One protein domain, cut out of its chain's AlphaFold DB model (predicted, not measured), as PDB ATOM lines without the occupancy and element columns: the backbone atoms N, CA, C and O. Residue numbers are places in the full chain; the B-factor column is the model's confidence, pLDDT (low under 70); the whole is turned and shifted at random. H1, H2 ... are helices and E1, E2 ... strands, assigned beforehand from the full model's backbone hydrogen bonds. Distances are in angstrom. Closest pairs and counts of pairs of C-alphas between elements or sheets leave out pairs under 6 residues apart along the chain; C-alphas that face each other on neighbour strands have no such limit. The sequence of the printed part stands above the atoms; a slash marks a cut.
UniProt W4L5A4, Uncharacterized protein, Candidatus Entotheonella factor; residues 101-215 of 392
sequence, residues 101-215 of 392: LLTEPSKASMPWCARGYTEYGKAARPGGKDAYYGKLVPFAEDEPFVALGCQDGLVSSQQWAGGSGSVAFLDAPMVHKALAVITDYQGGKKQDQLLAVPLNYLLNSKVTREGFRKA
ATOM      1  N   LEU A 101       8.689 -18.147 -45.521       87.44
ATOM      2  CA  LEU A 101       8.545 -18.924 -44.290       87.44
ATOM      3  C   LEU A 101       8.505 -17.990 -43.081       87.44
ATOM      4  O   LEU A 101       9.291 -17.045 -42.981       87.44
ATOM      5  N   LEU A 102       7.609 -18.253 -42.131       88.56
ATOM      6  CA  LEU A 102       7.612 -17.538 -40.863       88.56
ATOM      7  C   LEU A 102       8.801 -18.001 -40.006       88.56
ATOM      8  O   LEU A 102       8.784 -19.085 -39.428       88.56
ATOM      9  N   THR A 103       9.832 -17.160 -39.917       89.75
ATOM     10  CA  THR A 103      11.061 -17.433 -39.153       89.75
ATOM     11  C   THR A 103      11.005 -16.962 -37.701       89.75
ATOM     12  O   THR A 103      11.826 -17.390 -36.896       89.75
ATOM     13  N   GLU A 104      10.052 -16.097 -37.353       89.25
ATOM     14  CA  GLU A 104       9.876 -15.531 -36.012       89.25
ATOM     15  C   GLU A 104       8.430 -15.719 -35.534       89.25
ATOM     16  O   GLU A 104       7.506 -15.638 -36.345       89.25
ATOM     17  N   PRO A 105       8.195 -15.933 -34.229       87.06
ATOM     18  CA  PRO A 105       6.844 -16.086 -33.708       87.06
ATOM     19  C   PRO A 105       6.009 -14.813 -33.907       87.06
ATOM     20  O   PRO A 105       6.503 -13.683 -33.808       87.06
ATOM     21  N   SER A 106       4.704 -14.986 -34.135       81.25
ATOM     22  CA  SER A 106       3.789 -13.847 -34.230       81.25
ATOM     23  C   SER A 106       3.607 -13.194 -32.860       81.25
ATOM     24  O   SER A 106       3.132 -13.823 -31.919       81.25
ATOM     25  N   LYS A 107       3.926 -11.898 -32.754       83.12
ATOM     26  CA  LYS A 107       3.747 -11.107 -31.519       83.12
ATOM     27  C   LYS A 107       2.349 -10.498 -31.380       83.12
ATOM     28  O   LYS A 107       2.009  -9.967 -30.326       83.12
ATOM     29  N   ALA A 108       1.547 -10.550 -32.439       83.12
ATOM     30  CA  ALA A 108       0.204  -9.989 -32.495       83.12
ATOM     31  C   ALA A 108      -0.809 -11.051 -32.928       83.12
ATOM     32  O   ALA A 108      -0.453 -12.063 -33.536       83.12
ATOM     33  N   SER A 109      -2.084 -10.805 -32.621       86.00
ATOM     34  CA  SER A 109      -3.146 -11.638 -33.169       86.00
ATOM     35  C   SER A 109      -3.308 -11.335 -34.654       86.00
ATOM     36  O   SER A 109      -3.553 -10.186 -35.021       86.00
ATOM     37  N   MET A 110      -3.156 -12.358 -35.491       85.81
ATOM     38  CA  MET A 110      -3.136 -12.221 -36.946       85.81
ATOM     39  C   MET A 110      -4.176 -13.157 -37.569       85.81
ATOM     40  O   MET A 110      -4.350 -14.282 -37.086       85.81
ATOM     41  N   PRO A 111      -4.886 -12.723 -38.622       88.06
ATOM     42  CA  PRO A 111      -5.737 -13.620 -39.392       88.06
ATOM     43  C   PRO A 111      -4.881 -14.677 -40.103       88.06
ATOM     44  O   PRO A 111      -3.771 -14.389 -40.559       88.06
ATOM     45  N   TRP A 112      -5.396 -15.899 -40.201       89.25
ATOM     46  CA  TRP A 112      -4.754 -16.986 -40.939       89.25
ATOM     47  C   TRP A 112      -5.752 -17.738 -41.815       89.25
ATOM     48  O   TRP A 112      -6.965 -17.704 -41.586       89.25
ATOM     49  N   CYS A 113      -5.221 -18.440 -42.814       88.69
ATOM     50  CA  CYS A 113      -5.981 -19.293 -43.717       88.69
ATOM     51  C   CYS A 113      -5.241 -20.581 -44.064       88.69
ATOM     52  O   CYS A 113      -4.015 -20.611 -44.068       88.69
ATOM     53  N   ALA A 114      -5.985 -21.634 -44.381       88.62
ATOM     54  CA  ALA A 114      -5.444 -22.882 -44.899       88.62
ATOM     55  C   ALA A 114      -6.481 -23.599 -45.764       88.62
ATOM     56  O   ALA A 114      -7.683 -23.326 -45.715       88.62
ATOM     57  N   ARG A 115      -5.995 -24.537 -46.569       87.56
ATOM     58  CA  ARG A 115      -6.813 -25.414 -47.401       87.56
ATOM     59  C   ARG A 115      -6.186 -26.798 -47.401       87.56
ATOM     60  O   ARG A 115      -4.966 -26.918 -47.378       87.56
ATOM     61  N   GLY A 116      -7.030 -27.821 -47.457       87.69
ATOM     62  CA  GLY A 116      -6.591 -29.206 -47.574       87.69
ATOM     63  C   GLY A 116      -7.629 -30.103 -48.225       87.69
ATOM     64  O   GLY A 116      -8.736 -29.670 -48.546       87.69
ATOM     65  N   TYR A 117      -7.259 -31.366 -48.407       86.06
ATOM     66  CA  TYR A 117      -8.080 -32.420 -49.003       86.06
ATOM     67  C   TYR A 117      -8.985 -33.069 -47.956       86.06
ATOM     68  O   TYR A 117      -8.903 -34.259 -47.650       86.06
ATOM     69  N   THR A 118      -9.856 -32.236 -47.403       81.25
ATOM     70  CA  THR A 118     -10.770 -32.555 -46.317       81.25
ATOM     71  C   THR A 118     -12.196 -32.160 -46.709       81.25
ATOM     72  O   THR A 118     -12.402 -31.331 -47.596       81.25
ATOM     73  N   GLU A 119     -13.198 -32.779 -46.088       70.06
ATOM     74  CA  GLU A 119     -14.598 -32.355 -46.242       70.06
ATOM     75  C   GLU A 119     -14.930 -31.178 -45.299       70.06
ATOM     76  O   GLU A 119     -15.974 -30.540 -45.432       70.06
ATOM     77  N   TYR A 120     -14.019 -30.855 -44.375       66.62
ATOM     78  CA  TYR A 120     -14.057 -29.698 -43.489       66.62
ATOM     79  C   TYR A 120     -13.733 -28.385 -44.221       66.62
ATOM     80  O   TYR A 120     -12.858 -28.333 -45.081       66.62
ATOM     81  N   GLY A 121     -14.394 -27.285 -43.847       56.59
ATOM     82  CA  GLY A 121     -13.957 -25.942 -44.253       56.59
ATOM     83  C   GLY A 121     -14.118 -25.597 -45.740       56.59
ATOM     84  O   GLY A 121     -13.504 -24.638 -46.199       56.59
ATOM     85  N   LYS A 122     -14.966 -26.314 -46.494       62.41
ATOM     86  CA  LYS A 122     -15.377 -25.954 -47.871       62.41
ATOM     87  C   LYS A 122     -16.368 -24.773 -47.929       62.41
ATOM     88  O   LYS A 122     -17.147 -24.657 -48.867       62.41
ATOM     89  N   ALA A 123     -16.404 -23.929 -46.899       56.31
ATOM     90  CA  ALA A 123     -17.227 -22.728 -46.911       56.31
ATOM     91  C   ALA A 123     -16.498 -21.621 -47.679       56.31
ATOM     92  O   ALA A 123     -15.290 -21.426 -47.518       56.31
ATOM     93  N   ALA A 124     -17.245 -20.876 -48.492       57.62
ATOM     94  CA  ALA A 124     -16.710 -19.718 -49.182       57.62
ATOM     95  C   ALA A 124     -16.293 -18.651 -48.156       57.62
ATOM     96  O   ALA A 124     -17.113 -18.162 -47.379       57.62
ATOM     97  N   ARG A 125     -15.016 -18.258 -48.177       64.81
ATOM     98  CA  ARG A 125     -14.514 -17.066 -47.479       64.81
ATOM     99  C   ARG A 125     -15.334 -15.824 -47.871       64.81
ATOM    100  O   ARG A 125     -15.917 -15.821 -48.956       64.81
ATOM    101  N   PRO A 126     -15.249 -14.707 -47.118       54.28
ATOM    102  CA  PRO A 126     -15.792 -13.395 -47.516       54.28
ATOM    103  C   PRO A 126     -15.323 -12.830 -48.882       54.28
ATOM    104  O   PRO A 126     -15.668 -11.706 -49.225       54.28
ATOM    105  N   GLY A 127     -14.571 -13.597 -49.679       57.12
ATOM    106  CA  GLY A 127     -14.208 -13.328 -51.074       57.12
ATOM    107  C   GLY A 127     -14.451 -14.515 -52.025       57.12
ATOM    108  O   GLY A 127     -13.779 -14.613 -53.046       57.12
ATOM    109  N   GLY A 128     -15.342 -15.455 -51.681       54.53
ATOM    110  CA  GLY A 128     -15.818 -16.511 -52.588       54.53
ATOM    111  C   GLY A 128     -14.910 -17.737 -52.776       54.53
ATOM    112  O   GLY A 128     -15.155 -18.518 -53.688       54.53
ATOM    113  N   LYS A 129     -13.859 -17.916 -51.962       58.56
ATOM    114  CA  LYS A 129     -12.888 -19.028 -52.084       58.56
ATOM    115  C   LYS A 129     -13.041 -20.052 -50.954       58.56
ATOM    116  O   LYS A 129     -13.147 -19.639 -49.803       58.56
ATOM    117  N   ASP A 130     -12.954 -21.344 -51.264       64.06
ATOM    118  CA  ASP A 130     -12.995 -22.434 -50.273       64.06
ATOM    119  C   ASP A 130     -11.692 -22.510 -49.461       64.06
ATOM    120  O   ASP A 130     -10.618 -22.768 -50.018       64.06
ATOM    121  N   ALA A 131     -11.782 -22.284 -48.150       73.12
ATOM    122  CA  ALA A 131     -10.688 -22.425 -47.190       73.12
ATOM    123  C   ALA A 131     -11.238 -22.361 -45.760       73.12
ATOM    124  O   ALA A 131     -12.218 -21.665 -45.495       73.12
ATOM    125  N   TYR A 132     -10.540 -22.977 -44.810       80.50
ATOM    126  CA  TYR A 132     -10.760 -22.695 -43.394       80.50
ATOM    127  C   TYR A 132      -9.831 -21.563 -42.934       80.50
ATOM    128  O   TYR A 132      -8.753 -21.331 -43.491       80.50
ATOM    129  N   TYR A 133     -10.302 -20.783 -41.963       84.12
ATOM    130  CA  TYR A 133      -9.669 -19.541 -41.541       84.12
ATOM    131  C   TYR A 133      -9.982 -19.222 -40.082       84.12
ATOM    132  O   TYR A 133     -10.930 -19.746 -39.484       84.12
ATOM    133  N   GLY A 134      -9.176 -18.343 -39.505       85.44
ATOM    134  CA  GLY A 134      -9.363 -17.944 -38.125       85.44
ATOM    135  C   GLY A 134      -8.361 -16.906 -37.667       85.44
ATOM    136  O   GLY A 134      -7.796 -16.160 -38.468       85.44
ATOM    137  N   LYS A 135      -8.157 -16.854 -36.351       85.19
ATOM    138  CA  LYS A 135      -7.192 -15.950 -35.723       85.19
ATOM    139  C   LYS A 135      -6.151 -16.748 -34.966       85.19
ATOM    140  O   LYS A 135      -6.479 -17.622 -34.169       85.19
ATOM    141  N   LEU A 136      -4.899 -16.418 -35.233       84.75
ATOM    142  CA  LEU A 136      -3.751 -16.910 -34.505       84.75
ATOM    143  C   LEU A 136      -3.582 -16.002 -33.291       84.75
ATOM    144  O   LEU A 136      -3.665 -14.775 -33.414       84.75
ATOM    145  N   VAL A 137      -3.374 -16.595 -32.125       84.25
ATOM    146  CA  VAL A 137      -2.963 -15.865 -30.924       84.25
ATOM    147  C   VAL A 137      -1.435 -15.843 -30.844       84.25
ATOM    148  O   VAL A 137      -0.797 -16.741 -31.395       84.25
ATOM    149  N   PRO A 138      -0.828 -14.828 -30.204       85.88
ATOM    150  CA  PRO A 138       0.613 -14.819 -29.984       85.88
ATOM    151  C   PRO A 138       1.081 -16.089 -29.267       85.88
ATOM    152  O   PRO A 138       0.386 -16.577 -28.377       85.88
ATOM    153  N   PHE A 139       2.254 -16.586 -29.645       88.12
ATOM    154  CA  PHE A 139       2.834 -17.824 -29.122       88.12
ATOM    155  C   PHE A 139       4.352 -17.668 -28.940       88.12
ATOM    156  O   PHE A 139       4.948 -16.729 -29.481       88.12
ATOM    157  N   ALA A 140       4.966 -18.529 -28.128       87.31
ATOM    158  CA  ALA A 140       6.392 -18.432 -27.807       87.31
ATOM    159  C   ALA A 140       7.288 -19.005 -28.924       87.31
ATOM    160  O   ALA A 140       6.842 -19.749 -29.793       87.31
ATOM    161  N   GLU A 141       8.575 -18.649 -28.919       84.81
ATOM    162  CA  GLU A 141       9.523 -19.104 -29.949       84.81
ATOM    163  C   GLU A 141       9.775 -20.620 -29.899       84.81
ATOM    164  O   GLU A 141       9.948 -21.253 -30.939       84.81
ATOM    165  N   ASP A 142       9.771 -21.194 -28.699       86.25
ATOM    166  CA  ASP A 142      10.059 -22.595 -28.402       86.25
ATOM    167  C   ASP A 142       8.799 -23.459 -28.239       86.25
ATOM    168  O   ASP A 142       8.893 -24.603 -27.798       86.25
ATOM    169  N   GLU A 143       7.627 -22.942 -28.615       90.62
ATOM    170  CA  GLU A 143       6.362 -23.662 -28.487       90.62
ATOM    171  C   GLU A 143       6.208 -24.698 -29.623       90.62
ATOM    172  O   GLU A 143       6.092 -24.313 -30.790       90.62
ATOM    173  N   PRO A 144       6.209 -26.016 -29.325       90.62
ATOM    174  CA  PRO A 144       6.220 -27.060 -30.355       90.62
ATOM    175  C   PRO A 144       4.882 -27.205 -31.086       90.62
ATOM    176  O   PRO A 144       4.838 -27.722 -32.201       90.62
ATOM    177  N   PHE A 145       3.793 -26.744 -30.467       92.38
ATOM    178  CA  PHE A 145       2.444 -26.826 -31.010       92.38
ATOM    179  C   PHE A 145       1.687 -25.538 -30.719       92.38
ATOM    180  O   PHE A 145       1.777 -24.997 -29.623       92.38
ATOM    181  N   VAL A 146       0.878 -25.094 -31.673       91.38
ATOM    182  CA  VAL A 146      -0.053 -23.978 -31.503       91.38
ATOM    183  C   VAL A 146      -1.466 -24.430 -31.827       91.38
ATOM    184  O   VAL A 146      -1.697 -25.208 -32.755       91.38
ATOM    185  N   ALA A 147      -2.425 -23.914 -31.063       88.75
ATOM    186  CA  ALA A 147      -3.837 -24.075 -31.362       88.75
ATOM    187  C   ALA A 147      -4.288 -22.966 -32.321       88.75
ATOM    188  O   ALA A 147      -4.237 -21.775 -31.999       88.75
ATOM    189  N   LEU A 148      -4.758 -23.356 -33.501       87.12
ATOM    190  CA  LEU A 148      -5.381 -22.458 -34.461       87.12
ATOM    191  C   LEU A 148      -6.897 -22.492 -34.246       87.12
ATOM    192  O   LEU A 148      -7.569 -23.468 -34.584       87.12
ATOM    193  N   GLY A 149      -7.439 -21.417 -33.670       80.00
ATOM    194  CA  GLY A 149      -8.884 -21.267 -33.502       80.00
ATOM    195  C   GLY A 149      -9.567 -21.021 -34.848       80.00
ATOM    196  O   GLY A 149      -9.183 -20.094 -35.565       80.00
ATOM    197  N   CYS A 150     -10.578 -21.824 -35.184       76.12
ATOM    198  CA  CYS A 150     -11.365 -21.700 -36.417       76.12
ATOM    199  C   CYS A 150     -12.668 -20.928 -36.167       76.12
ATOM    200  O   CYS A 150     -13.373 -21.202 -35.198       76.12
ATOM    201  N   GLN A 151     -12.995 -19.956 -37.029       69.62
ATOM    202  CA  GLN A 151     -14.118 -19.040 -36.774       69.62
ATOM    203  C   GLN A 151     -15.513 -19.669 -36.917       69.62
ATOM    204  O   GLN A 151     -16.404 -19.268 -36.177       69.62
ATOM    205  N   ASP A 152     -15.698 -20.682 -37.767       58.41
ATOM    206  CA  ASP A 152     -17.025 -21.244 -38.074       58.41
ATOM    207  C   ASP A 152     -17.121 -22.748 -37.745       58.41
ATOM    208  O   ASP A 152     -17.517 -23.558 -38.581       58.41
ATOM    209  N   GLY A 153     -16.722 -23.141 -36.525       50.06
ATOM    210  CA  GLY A 153     -16.786 -24.534 -36.044       50.06
ATOM    211  C   GLY A 153     -18.102 -25.241 -36.411       50.06
ATOM    212  O   GLY A 153     -19.184 -24.686 -36.259       50.06
ATOM    213  N   LEU A 154     -18.046 -26.427 -37.010       47.84
ATOM    214  CA  LEU A 154     -18.314 -27.728 -36.382       47.84
ATOM    215  C   LEU A 154     -18.113 -28.789 -37.455       47.84
ATOM    216  O   LEU A 154     -18.697 -28.643 -38.526       47.84
ATOM    217  N   VAL A 155     -17.396 -29.875 -37.158       50.56
ATOM    218  CA  VAL A 155     -17.379 -31.073 -38.004       50.56
ATOM    219  C   VAL A 155     -16.848 -32.277 -37.219       50.56
ATOM    220  O   VAL A 155     -15.897 -32.174 -36.456       50.56
ATOM    221  N   SER A 156     -17.448 -33.448 -37.425       60.59
ATOM    222  CA  SER A 156     -16.945 -34.713 -36.868       60.59
ATOM    223  C   SER A 156     -15.525 -35.039 -37.357       60.59
ATOM    224  O   SER A 156     -15.143 -34.659 -38.463       60.59
ATOM    225  N   SER A 157     -14.762 -35.837 -36.603       64.50
ATOM    226  CA  SER A 157     -13.439 -36.332 -37.036       64.50
ATOM    227  C   SER A 157     -13.438 -36.936 -38.453       64.50
ATOM    228  O   SER A 157     -12.437 -36.854 -39.162       64.50
ATOM    229  N   GLN A 158     -14.576 -37.474 -38.912       70.06
ATOM    230  CA  GLN A 158     -14.748 -37.967 -40.280       70.06
ATOM    231  C   GLN A 158     -14.610 -36.889 -41.353       70.06
ATOM    232  O   GLN A 158     -14.028 -37.173 -42.396       70.06
ATOM    233  N   GLN A 159     -15.128 -35.677 -41.138       74.12
ATOM    234  CA  GLN A 159     -15.028 -34.641 -42.168       74.12
ATOM    235  C   GLN A 159     -13.677 -33.920 -42.102       74.12
ATOM    236  O   GLN A 159     -13.325 -33.320 -43.104       74.12
ATOM    237  N   TRP A 160     -12.888 -34.066 -41.021       80.00
ATOM    238  CA  TRP A 160     -11.473 -33.655 -40.981       80.00
ATOM    239  C   TRP A 160     -10.557 -34.561 -41.819       80.00
ATOM    240  O   TRP A 160      -9.572 -34.074 -42.374       80.00
ATOM    241  N   ALA A 161     -10.882 -35.851 -41.953       83.19
ATOM    242  CA  ALA A 161     -10.030 -36.849 -42.596       83.19
ATOM    243  C   ALA A 161      -9.412 -36.368 -43.925       83.19
ATOM    244  O   ALA A 161     -10.120 -35.986 -44.860       83.19
ATOM    245  N   GLY A 162      -8.081 -36.438 -44.032       87.38
ATOM    246  CA  GLY A 162      -7.302 -35.913 -45.160       87.38
ATOM    247  C   GLY A 162      -6.790 -34.477 -44.986       87.38
ATOM    248  O   GLY A 162      -5.986 -34.032 -45.799       87.38
ATOM    249  N   GLY A 163      -7.204 -33.763 -43.934       89.00
ATOM    250  CA  GLY A 163      -6.742 -32.406 -43.619       89.00
ATOM    251  C   GLY A 163      -5.328 -32.333 -43.031       89.00
ATOM    252  O   GLY A 163      -4.666 -31.307 -43.186       89.00
ATOM    253  N   SER A 164      -4.838 -33.408 -42.409       93.50
ATOM    254  CA  SER A 164      -3.486 -33.474 -41.843       93.50
ATOM    255  C   SER A 164      -2.410 -33.173 -42.889       93.50
ATOM    256  O   SER A 164      -2.474 -33.673 -44.011       93.50
ATOM    257  N   GLY A 165      -1.436 -32.348 -42.514       95.50
ATOM    258  CA  GLY A 165      -0.359 -31.844 -43.366       95.50
ATOM    259  C   GLY A 165      -0.692 -30.567 -44.145       95.50
ATOM    260  O   GLY A 165       0.154 -30.056 -44.875       95.50
ATOM    261  N   SER A 166      -1.897 -30.009 -43.983       93.69
ATOM    262  CA  SER A 166      -2.235 -28.704 -44.567       93.69
ATOM    263  C   SER A 166      -1.385 -27.586 -43.968       93.69
ATOM    264  O   SER A 166      -1.151 -27.563 -42.762       93.69
ATOM    265  N   VAL A 167      -0.981 -26.612 -44.782       94.06
ATOM    266  CA  VAL A 167      -0.203 -25.460 -44.306       94.06
ATOM    267  C   VAL A 167      -1.115 -24.266 -44.039       94.06
ATOM    268  O   VAL A 167      -1.923 -23.878 -44.885       94.06
ATOM    269  N   ALA A 168      -0.975 -23.680 -42.851       92.75
ATOM    270  CA  ALA A 168      -1.564 -22.399 -42.495       92.75
ATOM    271  C   ALA A 168      -0.689 -21.245 -42.977       92.75
ATOM    272  O   ALA A 168       0.534 -21.300 -42.885       92.75
ATOM    273  N   PHE A 169      -1.325 -20.180 -43.451       90.62
ATOM    274  CA  PHE A 169      -0.688 -18.966 -43.945       90.62
ATOM    275  C   PHE A 169      -1.248 -17.755 -43.223       90.62
ATOM    276  O   PHE A 169      -2.444 -17.711 -42.934       90.62
ATOM    277  N   LEU A 170      -0.408 -16.748 -42.994       87.88
ATOM    278  CA  LEU A 170      -0.891 -15.433 -42.582       87.88
ATOM    279  C   LEU A 170      -1.765 -14.843 -43.698       87.88
ATOM    280  O   LEU A 170      -1.387 -14.851 -44.866       87.88
ATOM    281  N   ASP A 171      -2.945 -14.359 -43.325       80.75
ATOM    282  CA  ASP A 171      -3.955 -13.808 -44.233       80.75
ATOM    283  C   ASP A 171      -4.034 -12.287 -44.066       80.75
ATOM    284  O   ASP A 171      -5.077 -11.722 -43.743       80.75
ATOM    285  N   ALA A 172      -2.883 -11.625 -44.203       69.56
ATOM    286  CA  ALA A 172      -2.765 -10.174 -44.129       69.56
ATOM    287  C   ALA A 172      -2.416  -9.594 -45.512       69.56
ATOM    288  O   ALA A 172      -1.696 -10.246 -46.275       69.56
ATOM    289  N   PRO A 173      -2.894  -8.379 -45.847       59.00
ATOM    290  CA  PRO A 173      -2.537  -7.717 -47.099       59.00
ATOM    291  C   PRO A 173      -1.015  -7.683 -47.278       59.00
ATOM    292  O   PRO A 173      -0.305  -7.270 -46.361       59.00
ATOM    293  N   MET A 174      -0.528  -8.126 -48.440       53.84
ATOM    294  CA  MET A 174       0.899  -8.143 -48.810       53.84
ATOM    295  C   MET A 174       1.805  -9.072 -47.978       53.84
ATOM    296  O   MET A 174       3.020  -9.041 -48.143       53.84
ATOM    297  N   VAL A 175       1.252  -9.923 -47.103       62.38
ATOM    298  CA  VAL A 175       2.032 -10.913 -46.342       62.38
ATOM    299  C   VAL A 175       1.628 -12.314 -46.779       62.38
ATOM    300  O   VAL A 175       0.560 -12.812 -46.431       62.38
ATOM    301  N   HIS A 176       2.507 -12.982 -47.520       70.31
ATOM    302  CA  HIS A 176       2.330 -14.371 -47.938       70.31
ATOM    303  C   HIS A 176       3.329 -15.265 -47.211       70.31
ATOM    304  O   HIS A 176       4.270 -15.776 -47.807       70.31
ATOM    305  N   LYS A 177       3.123 -15.432 -45.899       85.06
ATOM    306  CA  LYS A 177       3.981 -16.265 -45.046       85.06
ATOM    307  C   LYS A 177       3.295 -17.565 -44.668       85.06
ATOM    308  O   LYS A 177       2.198 -17.515 -44.109       85.06
ATOM    309  N   ALA A 178       3.933 -18.705 -44.931       89.62
ATOM    310  CA  ALA A 178       3.547 -19.957 -44.287       89.62
ATOM    311  C   ALA A 178       3.889 -19.873 -42.800       89.62
ATOM    312  O   ALA A 178       4.957 -19.409 -42.413       89.62
ATOM    313  N   LEU A 179       2.942 -20.298 -41.976       92.75
ATOM    314  CA  LEU A 179       2.936 -20.154 -40.528       92.75
ATOM    315  C   LEU A 179       3.239 -21.487 -39.843       92.75
ATOM    316  O   LEU A 179       4.149 -21.563 -39.023       92.75
ATOM    317  N   ALA A 180       2.446 -22.516 -40.137       94.75
ATOM    318  CA  ALA A 180       2.461 -23.778 -39.406       94.75
ATOM    319  C   ALA A 180       1.888 -24.918 -40.255       94.75
ATOM    320  O   ALA A 180       1.055 -24.682 -41.132       94.75
ATOM    321  N   VAL A 181       2.304 -26.147 -39.959       96.94
ATOM    322  CA  VAL A 181       1.738 -27.372 -40.541       96.94
ATOM    323  C   VAL A 181       0.666 -27.894 -39.601       96.94
ATOM    324  O   VAL A 181       0.948 -28.142 -38.434       96.94
ATOM    325  N   ILE A 182      -0.557 -28.052 -40.086       94.69
ATOM    326  CA  ILE A 182      -1.680 -28.557 -39.299       94.69
ATOM    327  C   ILE A 182      -1.605 -30.076 -39.266       94.69
ATOM    328  O   ILE A 182      -1.669 -30.722 -40.310       94.69
ATOM    329  N   THR A 183      -1.487 -30.644 -38.074       93.94
ATOM    330  CA  THR A 183      -1.241 -32.076 -37.886       93.94
ATOM    331  C   THR A 183      -2.461 -32.798 -37.336       93.94
ATOM    332  O   THR A 183      -2.702 -33.942 -37.704       93.94
ATOM    333  N   ASP A 184      -3.278 -32.128 -36.522       89.69
ATOM    334  CA  ASP A 184      -4.404 -32.772 -35.852       89.69
ATOM    335  C   ASP A 184      -5.602 -31.828 -35.660       89.69
ATOM    336  O   ASP A 184      -5.487 -30.600 -35.719       89.69
ATOM    337  N   TYR A 185      -6.767 -32.419 -35.414       84.94
ATOM    338  CA  TYR A 185      -8.010 -31.739 -35.076       84.94
ATOM    339  C   TYR A 185      -8.514 -32.225 -33.716       84.94
ATOM    340  O   TYR A 185      -8.734 -33.419 -33.504       84.94
ATOM    341  N   GLN A 186      -8.782 -31.287 -32.807       79.62
ATOM    342  CA  GLN A 186      -9.334 -31.581 -31.487       79.62
ATOM    343  C   GLN A 186     -10.743 -30.995 -31.334       79.62
ATOM    344  O   GLN A 186     -10.931 -29.780 -31.411       79.62
ATOM    345  N   GLY A 187     -11.728 -31.867 -31.079       68.25
ATOM    346  CA  GLY A 187     -13.133 -31.487 -30.870       68.25
ATOM    347  C   GLY A 187     -13.572 -31.412 -29.393       68.25
ATOM    348  O   GLY A 187     -13.242 -32.294 -28.598       68.25
ATOM    349  N   GLY A 188     -14.397 -30.401 -29.049       56.56
ATOM    350  CA  GLY A 188     -15.083 -30.194 -27.743       56.56
ATOM    351  C   GLY A 188     -14.284 -29.402 -26.679       56.56
ATOM    352  O   GLY A 188     -13.068 -29.343 -26.730       56.56
ATOM    353  N   LYS A 189     -14.815 -28.735 -25.629       48.59
ATOM    354  CA  LYS A 189     -16.167 -28.336 -25.150       48.59
ATOM    355  C   LYS A 189     -16.371 -26.798 -25.141       48.59
ATOM    356  O   LYS A 189     -17.391 -26.330 -24.638       48.59
ATOM    357  N   LYS A 190     -15.407 -25.996 -25.618       54.84
ATOM    358  CA  LYS A 190     -15.528 -24.520 -25.663       54.84
ATOM    359  C   LYS A 190     -15.317 -23.940 -27.063       54.84
ATOM    360  O   LYS A 190     -16.125 -23.100 -27.439       54.84
ATOM    361  N   GLN A 191     -14.318 -24.401 -27.821       61.91
ATOM    362  CA  GLN A 191     -14.122 -24.122 -29.254       61.91
ATOM    363  C   GLN A 191     -13.331 -25.280 -29.877       61.91
ATOM    364  O   GLN A 191     -12.461 -25.836 -29.209       61.91
ATOM    365  N   ASP A 192     -13.647 -25.643 -31.118       69.56
ATOM    366  CA  ASP A 192     -12.851 -26.594 -31.894       69.56
ATOM    367  C   ASP A 192     -11.533 -25.938 -32.316       69.56
ATOM    368  O   ASP A 192     -11.506 -24.752 -32.664       69.56
ATOM    369  N   GLN A 193     -10.446 -26.708 -32.292       80.25
ATOM    370  CA  GLN A 193      -9.116 -26.201 -32.614       80.25
ATOM    371  C   GLN A 193      -8.355 -27.162 -33.521       80.25
ATOM    372  O   GLN A 193      -8.409 -28.383 -33.360       80.25
ATOM    373  N   LEU A 194      -7.621 -26.582 -34.464       87.06
ATOM    374  CA  LEU A 194      -6.608 -27.298 -35.224       87.06
ATOM    375  C   LEU A 194      -5.294 -27.196 -34.460       87.06
ATOM    376  O   LEU A 194      -4.875 -26.097 -34.093       87.06
ATOM    377  N   LEU A 195      -4.651 -28.328 -34.217       91.06
ATOM    378  CA  LEU A 195      -3.289 -28.346 -33.710       91.06
ATOM    379  C   LEU A 195      -2.324 -28.270 -34.881       91.06
ATOM    380  O   LEU A 195      -2.456 -29.001 -35.866       91.06
ATOM    381  N   ALA A 196      -1.350 -27.378 -34.763       94.50
ATOM    382  CA  ALA A 196      -0.350 -27.174 -35.788       94.50
ATOM    383  C   ALA A 196       1.046 -27.046 -35.182       94.50
ATOM    384  O   ALA A 196       1.203 -26.533 -34.077       94.50
ATOM    385  N   VAL A 197       2.059 -27.476 -35.929       96.62
ATOM    386  CA  VAL A 197       3.473 -27.296 -35.591       96.62
ATOM    387  C   VAL A 197       3.979 -26.029 -36.295       96.62
ATOM    388  O   VAL A 197       3.961 -25.978 -37.532       96.62
ATOM    389  N   PRO A 198       4.404 -24.986 -35.556       95.88
ATOM    390  CA  PRO A 198       4.887 -23.744 -36.153       95.88
ATOM    391  C   PRO A 198       6.180 -23.924 -36.955       95.88
ATOM    392  O   PRO A 198       7.113 -24.598 -36.514       95.88
ATOM    393  N   LEU A 199       6.286 -23.247 -38.102       95.56
ATOM    394  CA  LEU A 199       7.508 -23.273 -38.912       95.56
ATOM    395  C   LEU A 199       8.696 -22.629 -38.191       95.56
ATOM    396  O   LEU A 199       9.808 -23.132 -38.307       95.56
ATOM    397  N   ASN A 200       8.487 -21.575 -37.396       94.81
ATOM    398  CA  ASN A 200       9.570 -20.970 -36.613       94.81
ATOM    399  C   ASN A 200      10.145 -21.961 -35.588       94.81
ATOM    400  O   ASN A 200      11.359 -21.998 -35.407       94.81
ATOM    401  N   TYR A 201       9.302 -22.794 -34.959       96.00
ATOM    402  CA  TYR A 201       9.770 -23.841 -34.053       96.00
ATOM    403  C   TYR A 201      10.640 -24.845 -34.817       96.00
ATOM    404  O   TYR A 201      11.782 -25.085 -34.427       96.00
ATOM    405  N   LEU A 202      10.144 -25.345 -35.956       96.56
ATOM    406  CA  LEU A 202      10.879 -26.277 -36.815       96.56
ATOM    407  C   LEU A 202      12.243 -25.714 -37.255       96.56
ATOM    408  O   LEU A 202      13.243 -26.432 -37.222       96.56
ATOM    409  N   LEU A 203      12.295 -24.424 -37.597       95.00
ATOM    410  CA  LEU A 203      13.492 -23.722 -38.071       95.00
ATOM    411  C   LEU A 203      14.500 -23.366 -36.968       95.00
ATOM    412  O   LEU A 203      15.697 -23.282 -37.256       95.00
ATOM    413  N   ASN A 204      14.052 -23.125 -35.734       94.75
ATOM    414  CA  ASN A 204      14.893 -22.505 -34.701       94.75
ATOM    415  C   ASN A 204      15.155 -23.403 -33.486       94.75
ATOM    416  O   ASN A 204      16.204 -23.257 -32.850       94.75
ATOM    417  N   SER A 205      14.256 -24.340 -33.167       94.75
ATOM    418  CA  SER A 205      14.391 -25.215 -31.997       94.75
ATOM    419  C   SER A 205      15.626 -26.103 -32.102       94.75
ATOM    420  O   SER A 205      15.904 -26.693 -33.140       94.75
ATOM    421  N   LYS A 206      16.351 -26.273 -30.992       93.69
ATOM    422  CA  LYS A 206      17.559 -27.117 -30.937       93.69
ATOM    423  C   LYS A 206      17.310 -28.569 -31.356       93.69
ATOM    424  O   LYS A 206      18.255 -29.230 -31.762       93.69
ATOM    425  N   VAL A 207      16.074 -29.053 -31.226       94.44
ATOM    426  CA  VAL A 207      15.716 -30.453 -31.496       94.44
ATOM    427  C   VAL A 207      15.413 -30.686 -32.978       94.44
ATOM    428  O   VAL A 207      15.749 -31.734 -33.515       94.44
ATOM    429  N   THR A 208      14.818 -29.709 -33.663       95.56
ATOM    430  CA  THR A 208      14.364 -29.860 -35.057       95.56
ATOM    431  C   THR A 208      15.254 -29.135 -36.060       95.56
ATOM    432  O   THR A 208      15.334 -29.554 -37.212       95.56
ATOM    433  N   ARG A 209      15.939 -28.064 -35.633       94.69
ATOM    434  CA  ARG A 209      16.629 -27.099 -36.498       94.69
ATOM    435  C   ARG A 209      17.566 -27.749 -37.505       94.69
ATOM    436  O   ARG A 209      17.522 -27.385 -38.674       94.69
ATOM    437  N   GLU A 210      18.439 -28.649 -37.059       94.88
ATOM    438  CA  GLU A 210      19.462 -29.239 -37.927       94.88
ATOM    439  C   GLU A 210      18.836 -30.120 -39.013       94.88
ATOM    440  O   GLU A 210      19.099 -29.916 -40.198       94.88
ATOM    441  N   GLY A 211      17.956 -31.047 -38.619       95.38
ATOM    442  CA  GLY A 211      17.288 -31.957 -39.548       95.38
ATOM    443  C   GLY A 211      16.353 -31.225 -40.507       95.38
ATOM    444  O   GLY A 211      16.459 -31.390 -41.719       95.38
ATOM    445  N   PHE A 212      15.492 -30.352 -39.977       96.94
ATOM    446  CA  PHE A 212      14.490 -29.663 -40.780       96.94
ATOM    447  C   PHE A 212      15.106 -28.667 -41.769       96.94
ATOM    448  O   PHE A 212      14.765 -28.706 -42.949       96.94
ATOM    449  N   ARG A 213      16.046 -27.806 -41.335       95.31
ATOM    450  CA  ARG A 213      16.682 -26.817 -42.234       95.31
ATOM    451  C   ARG A 213      17.441 -27.488 -43.363       95.31
ATOM    452  O   ARG A 213      17.318 -27.055 -44.503       95.31
ATOM    453  N   LYS A 214      18.167 -28.566 -43.054       91.69
ATOM    454  CA  LYS A 214      18.857 -29.365 -44.065       91.69
ATOM    455  C   LYS A 214      17.864 -29.984 -45.048       91.69
ATOM    456  O   LYS A 214      18.076 -29.895 -46.252       91.69
ATOM    457  N   ALA A 215      16.773 -30.566 -44.550       92.31
ATOM    458  CA  ALA A 215      15.776 -31.225 -45.387       92.31
ATOM    459  C   ALA A 215      15.104 -30.273 -46.382       92.31
ATOM    460  O   ALA A 215      14.806 -30.681 -47.504       92.31
TER     461      ALA A 215
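This is residues 101 to 215 of the 392 residues of an uncharacterized protein of Candidatus Entotheonella factor (UniProt W4L5A4). A small closed barrel of six short strands makes the core, with the small helices H2 and H3 leading off from one end of it and the one-turn helix H1 on the barrel near the other end. Round the ring run E1, E2, E3, E6, E5, E4 and back to E1, each pair of neighbours antiparallel, and a long loop of residues 115 to 131 joins E1 to E2. The printed part has 115 residues, with six named strands and three named helices in the order E1 E2 E3 H1 E4 E5 E6 H2 H3; the class is mixed, with under half of the residues in named elements. The whole is compact, with a radius of gyration of the C-alphas of 14.0 A and spans of 37 by 31 by 27 A.

The longest strand, E5, takes residues 177 to 186 and 24.4 A, and bends by 65 degrees at Thr 183. E1, residues 110 to 114, begins with C-alpha 110 at (-3.136, -12.221, -36.946) and is 13.5 A long. E2 is residues 132 to 136, 12.7 A; E3 is residues 146 to 150, 12.5 A; E4 is residues 166 to 170, 13.5 A; E6 is residues 193 to 198, 14.7 A. H1 is residues 157 to 160, 5.2 A, and H2 is residues 199 to 204, 8.5 A. H3, residues 209 to 215, 9.8 A, ends with C-alpha 215 at (15.776, -31.225, -45.387).

The barrel holds two meanders, each strand the antiparallel neighbour of the one before: E1 E2 E3 and E4 E5 E6. In the hairpin E1 and E2, N 114 and O 132 are 2.9 A apart, within hydrogen-bond range. In the hairpin E2 and E3, N 135 and O 149 are 3.5 A apart. E3 and E6 have N 146 and O 196 at 2.8 A; E3 is staggered, pairing with E6 over residues 146 to 149 and with E2 over residues 149 to 150. N 195 and O 184 of the hairpin E5 and E6 are 2.8 A apart, and N 168 and O 180 of the hairpin E4 and E5 also 2.8 A. E4 and E1 close the ring, with N 169 and O 113 at 2.8 A. H2 is on the barrel and outside it, over none of its strands; its height over the sheet is 4.5 A, only just above the sheet's level. The closest C-alphas of E5 and H2 are those of Ala 180 and Leu 199, 5.1 A. H2 and H3 touch at a steep tilt of 63 degrees, opposite ways, with the C-alphas of Leu 203 and Arg 209 closest at 4.9 A. H3 is not on the barrel. H1 is on it, with the C-alphas of Trp 160 and Tyr 185, the closest of H1 and E5, 7.1 A apart. In H2 and H3 every O i to N i+4 pair is within hydrogen-bond range; H1 is too short for such a pair.

The C-alphas farthest apart, those of Gly 128 and Lys 206, are 41.2 A apart. The printed part has no cut, and E1 to E2 is the one long link. Mean pLDDT of the printed part is 81.2; residues 120 to 130, 151 to 157, 172 to 175 and 187 to 192 are under 70.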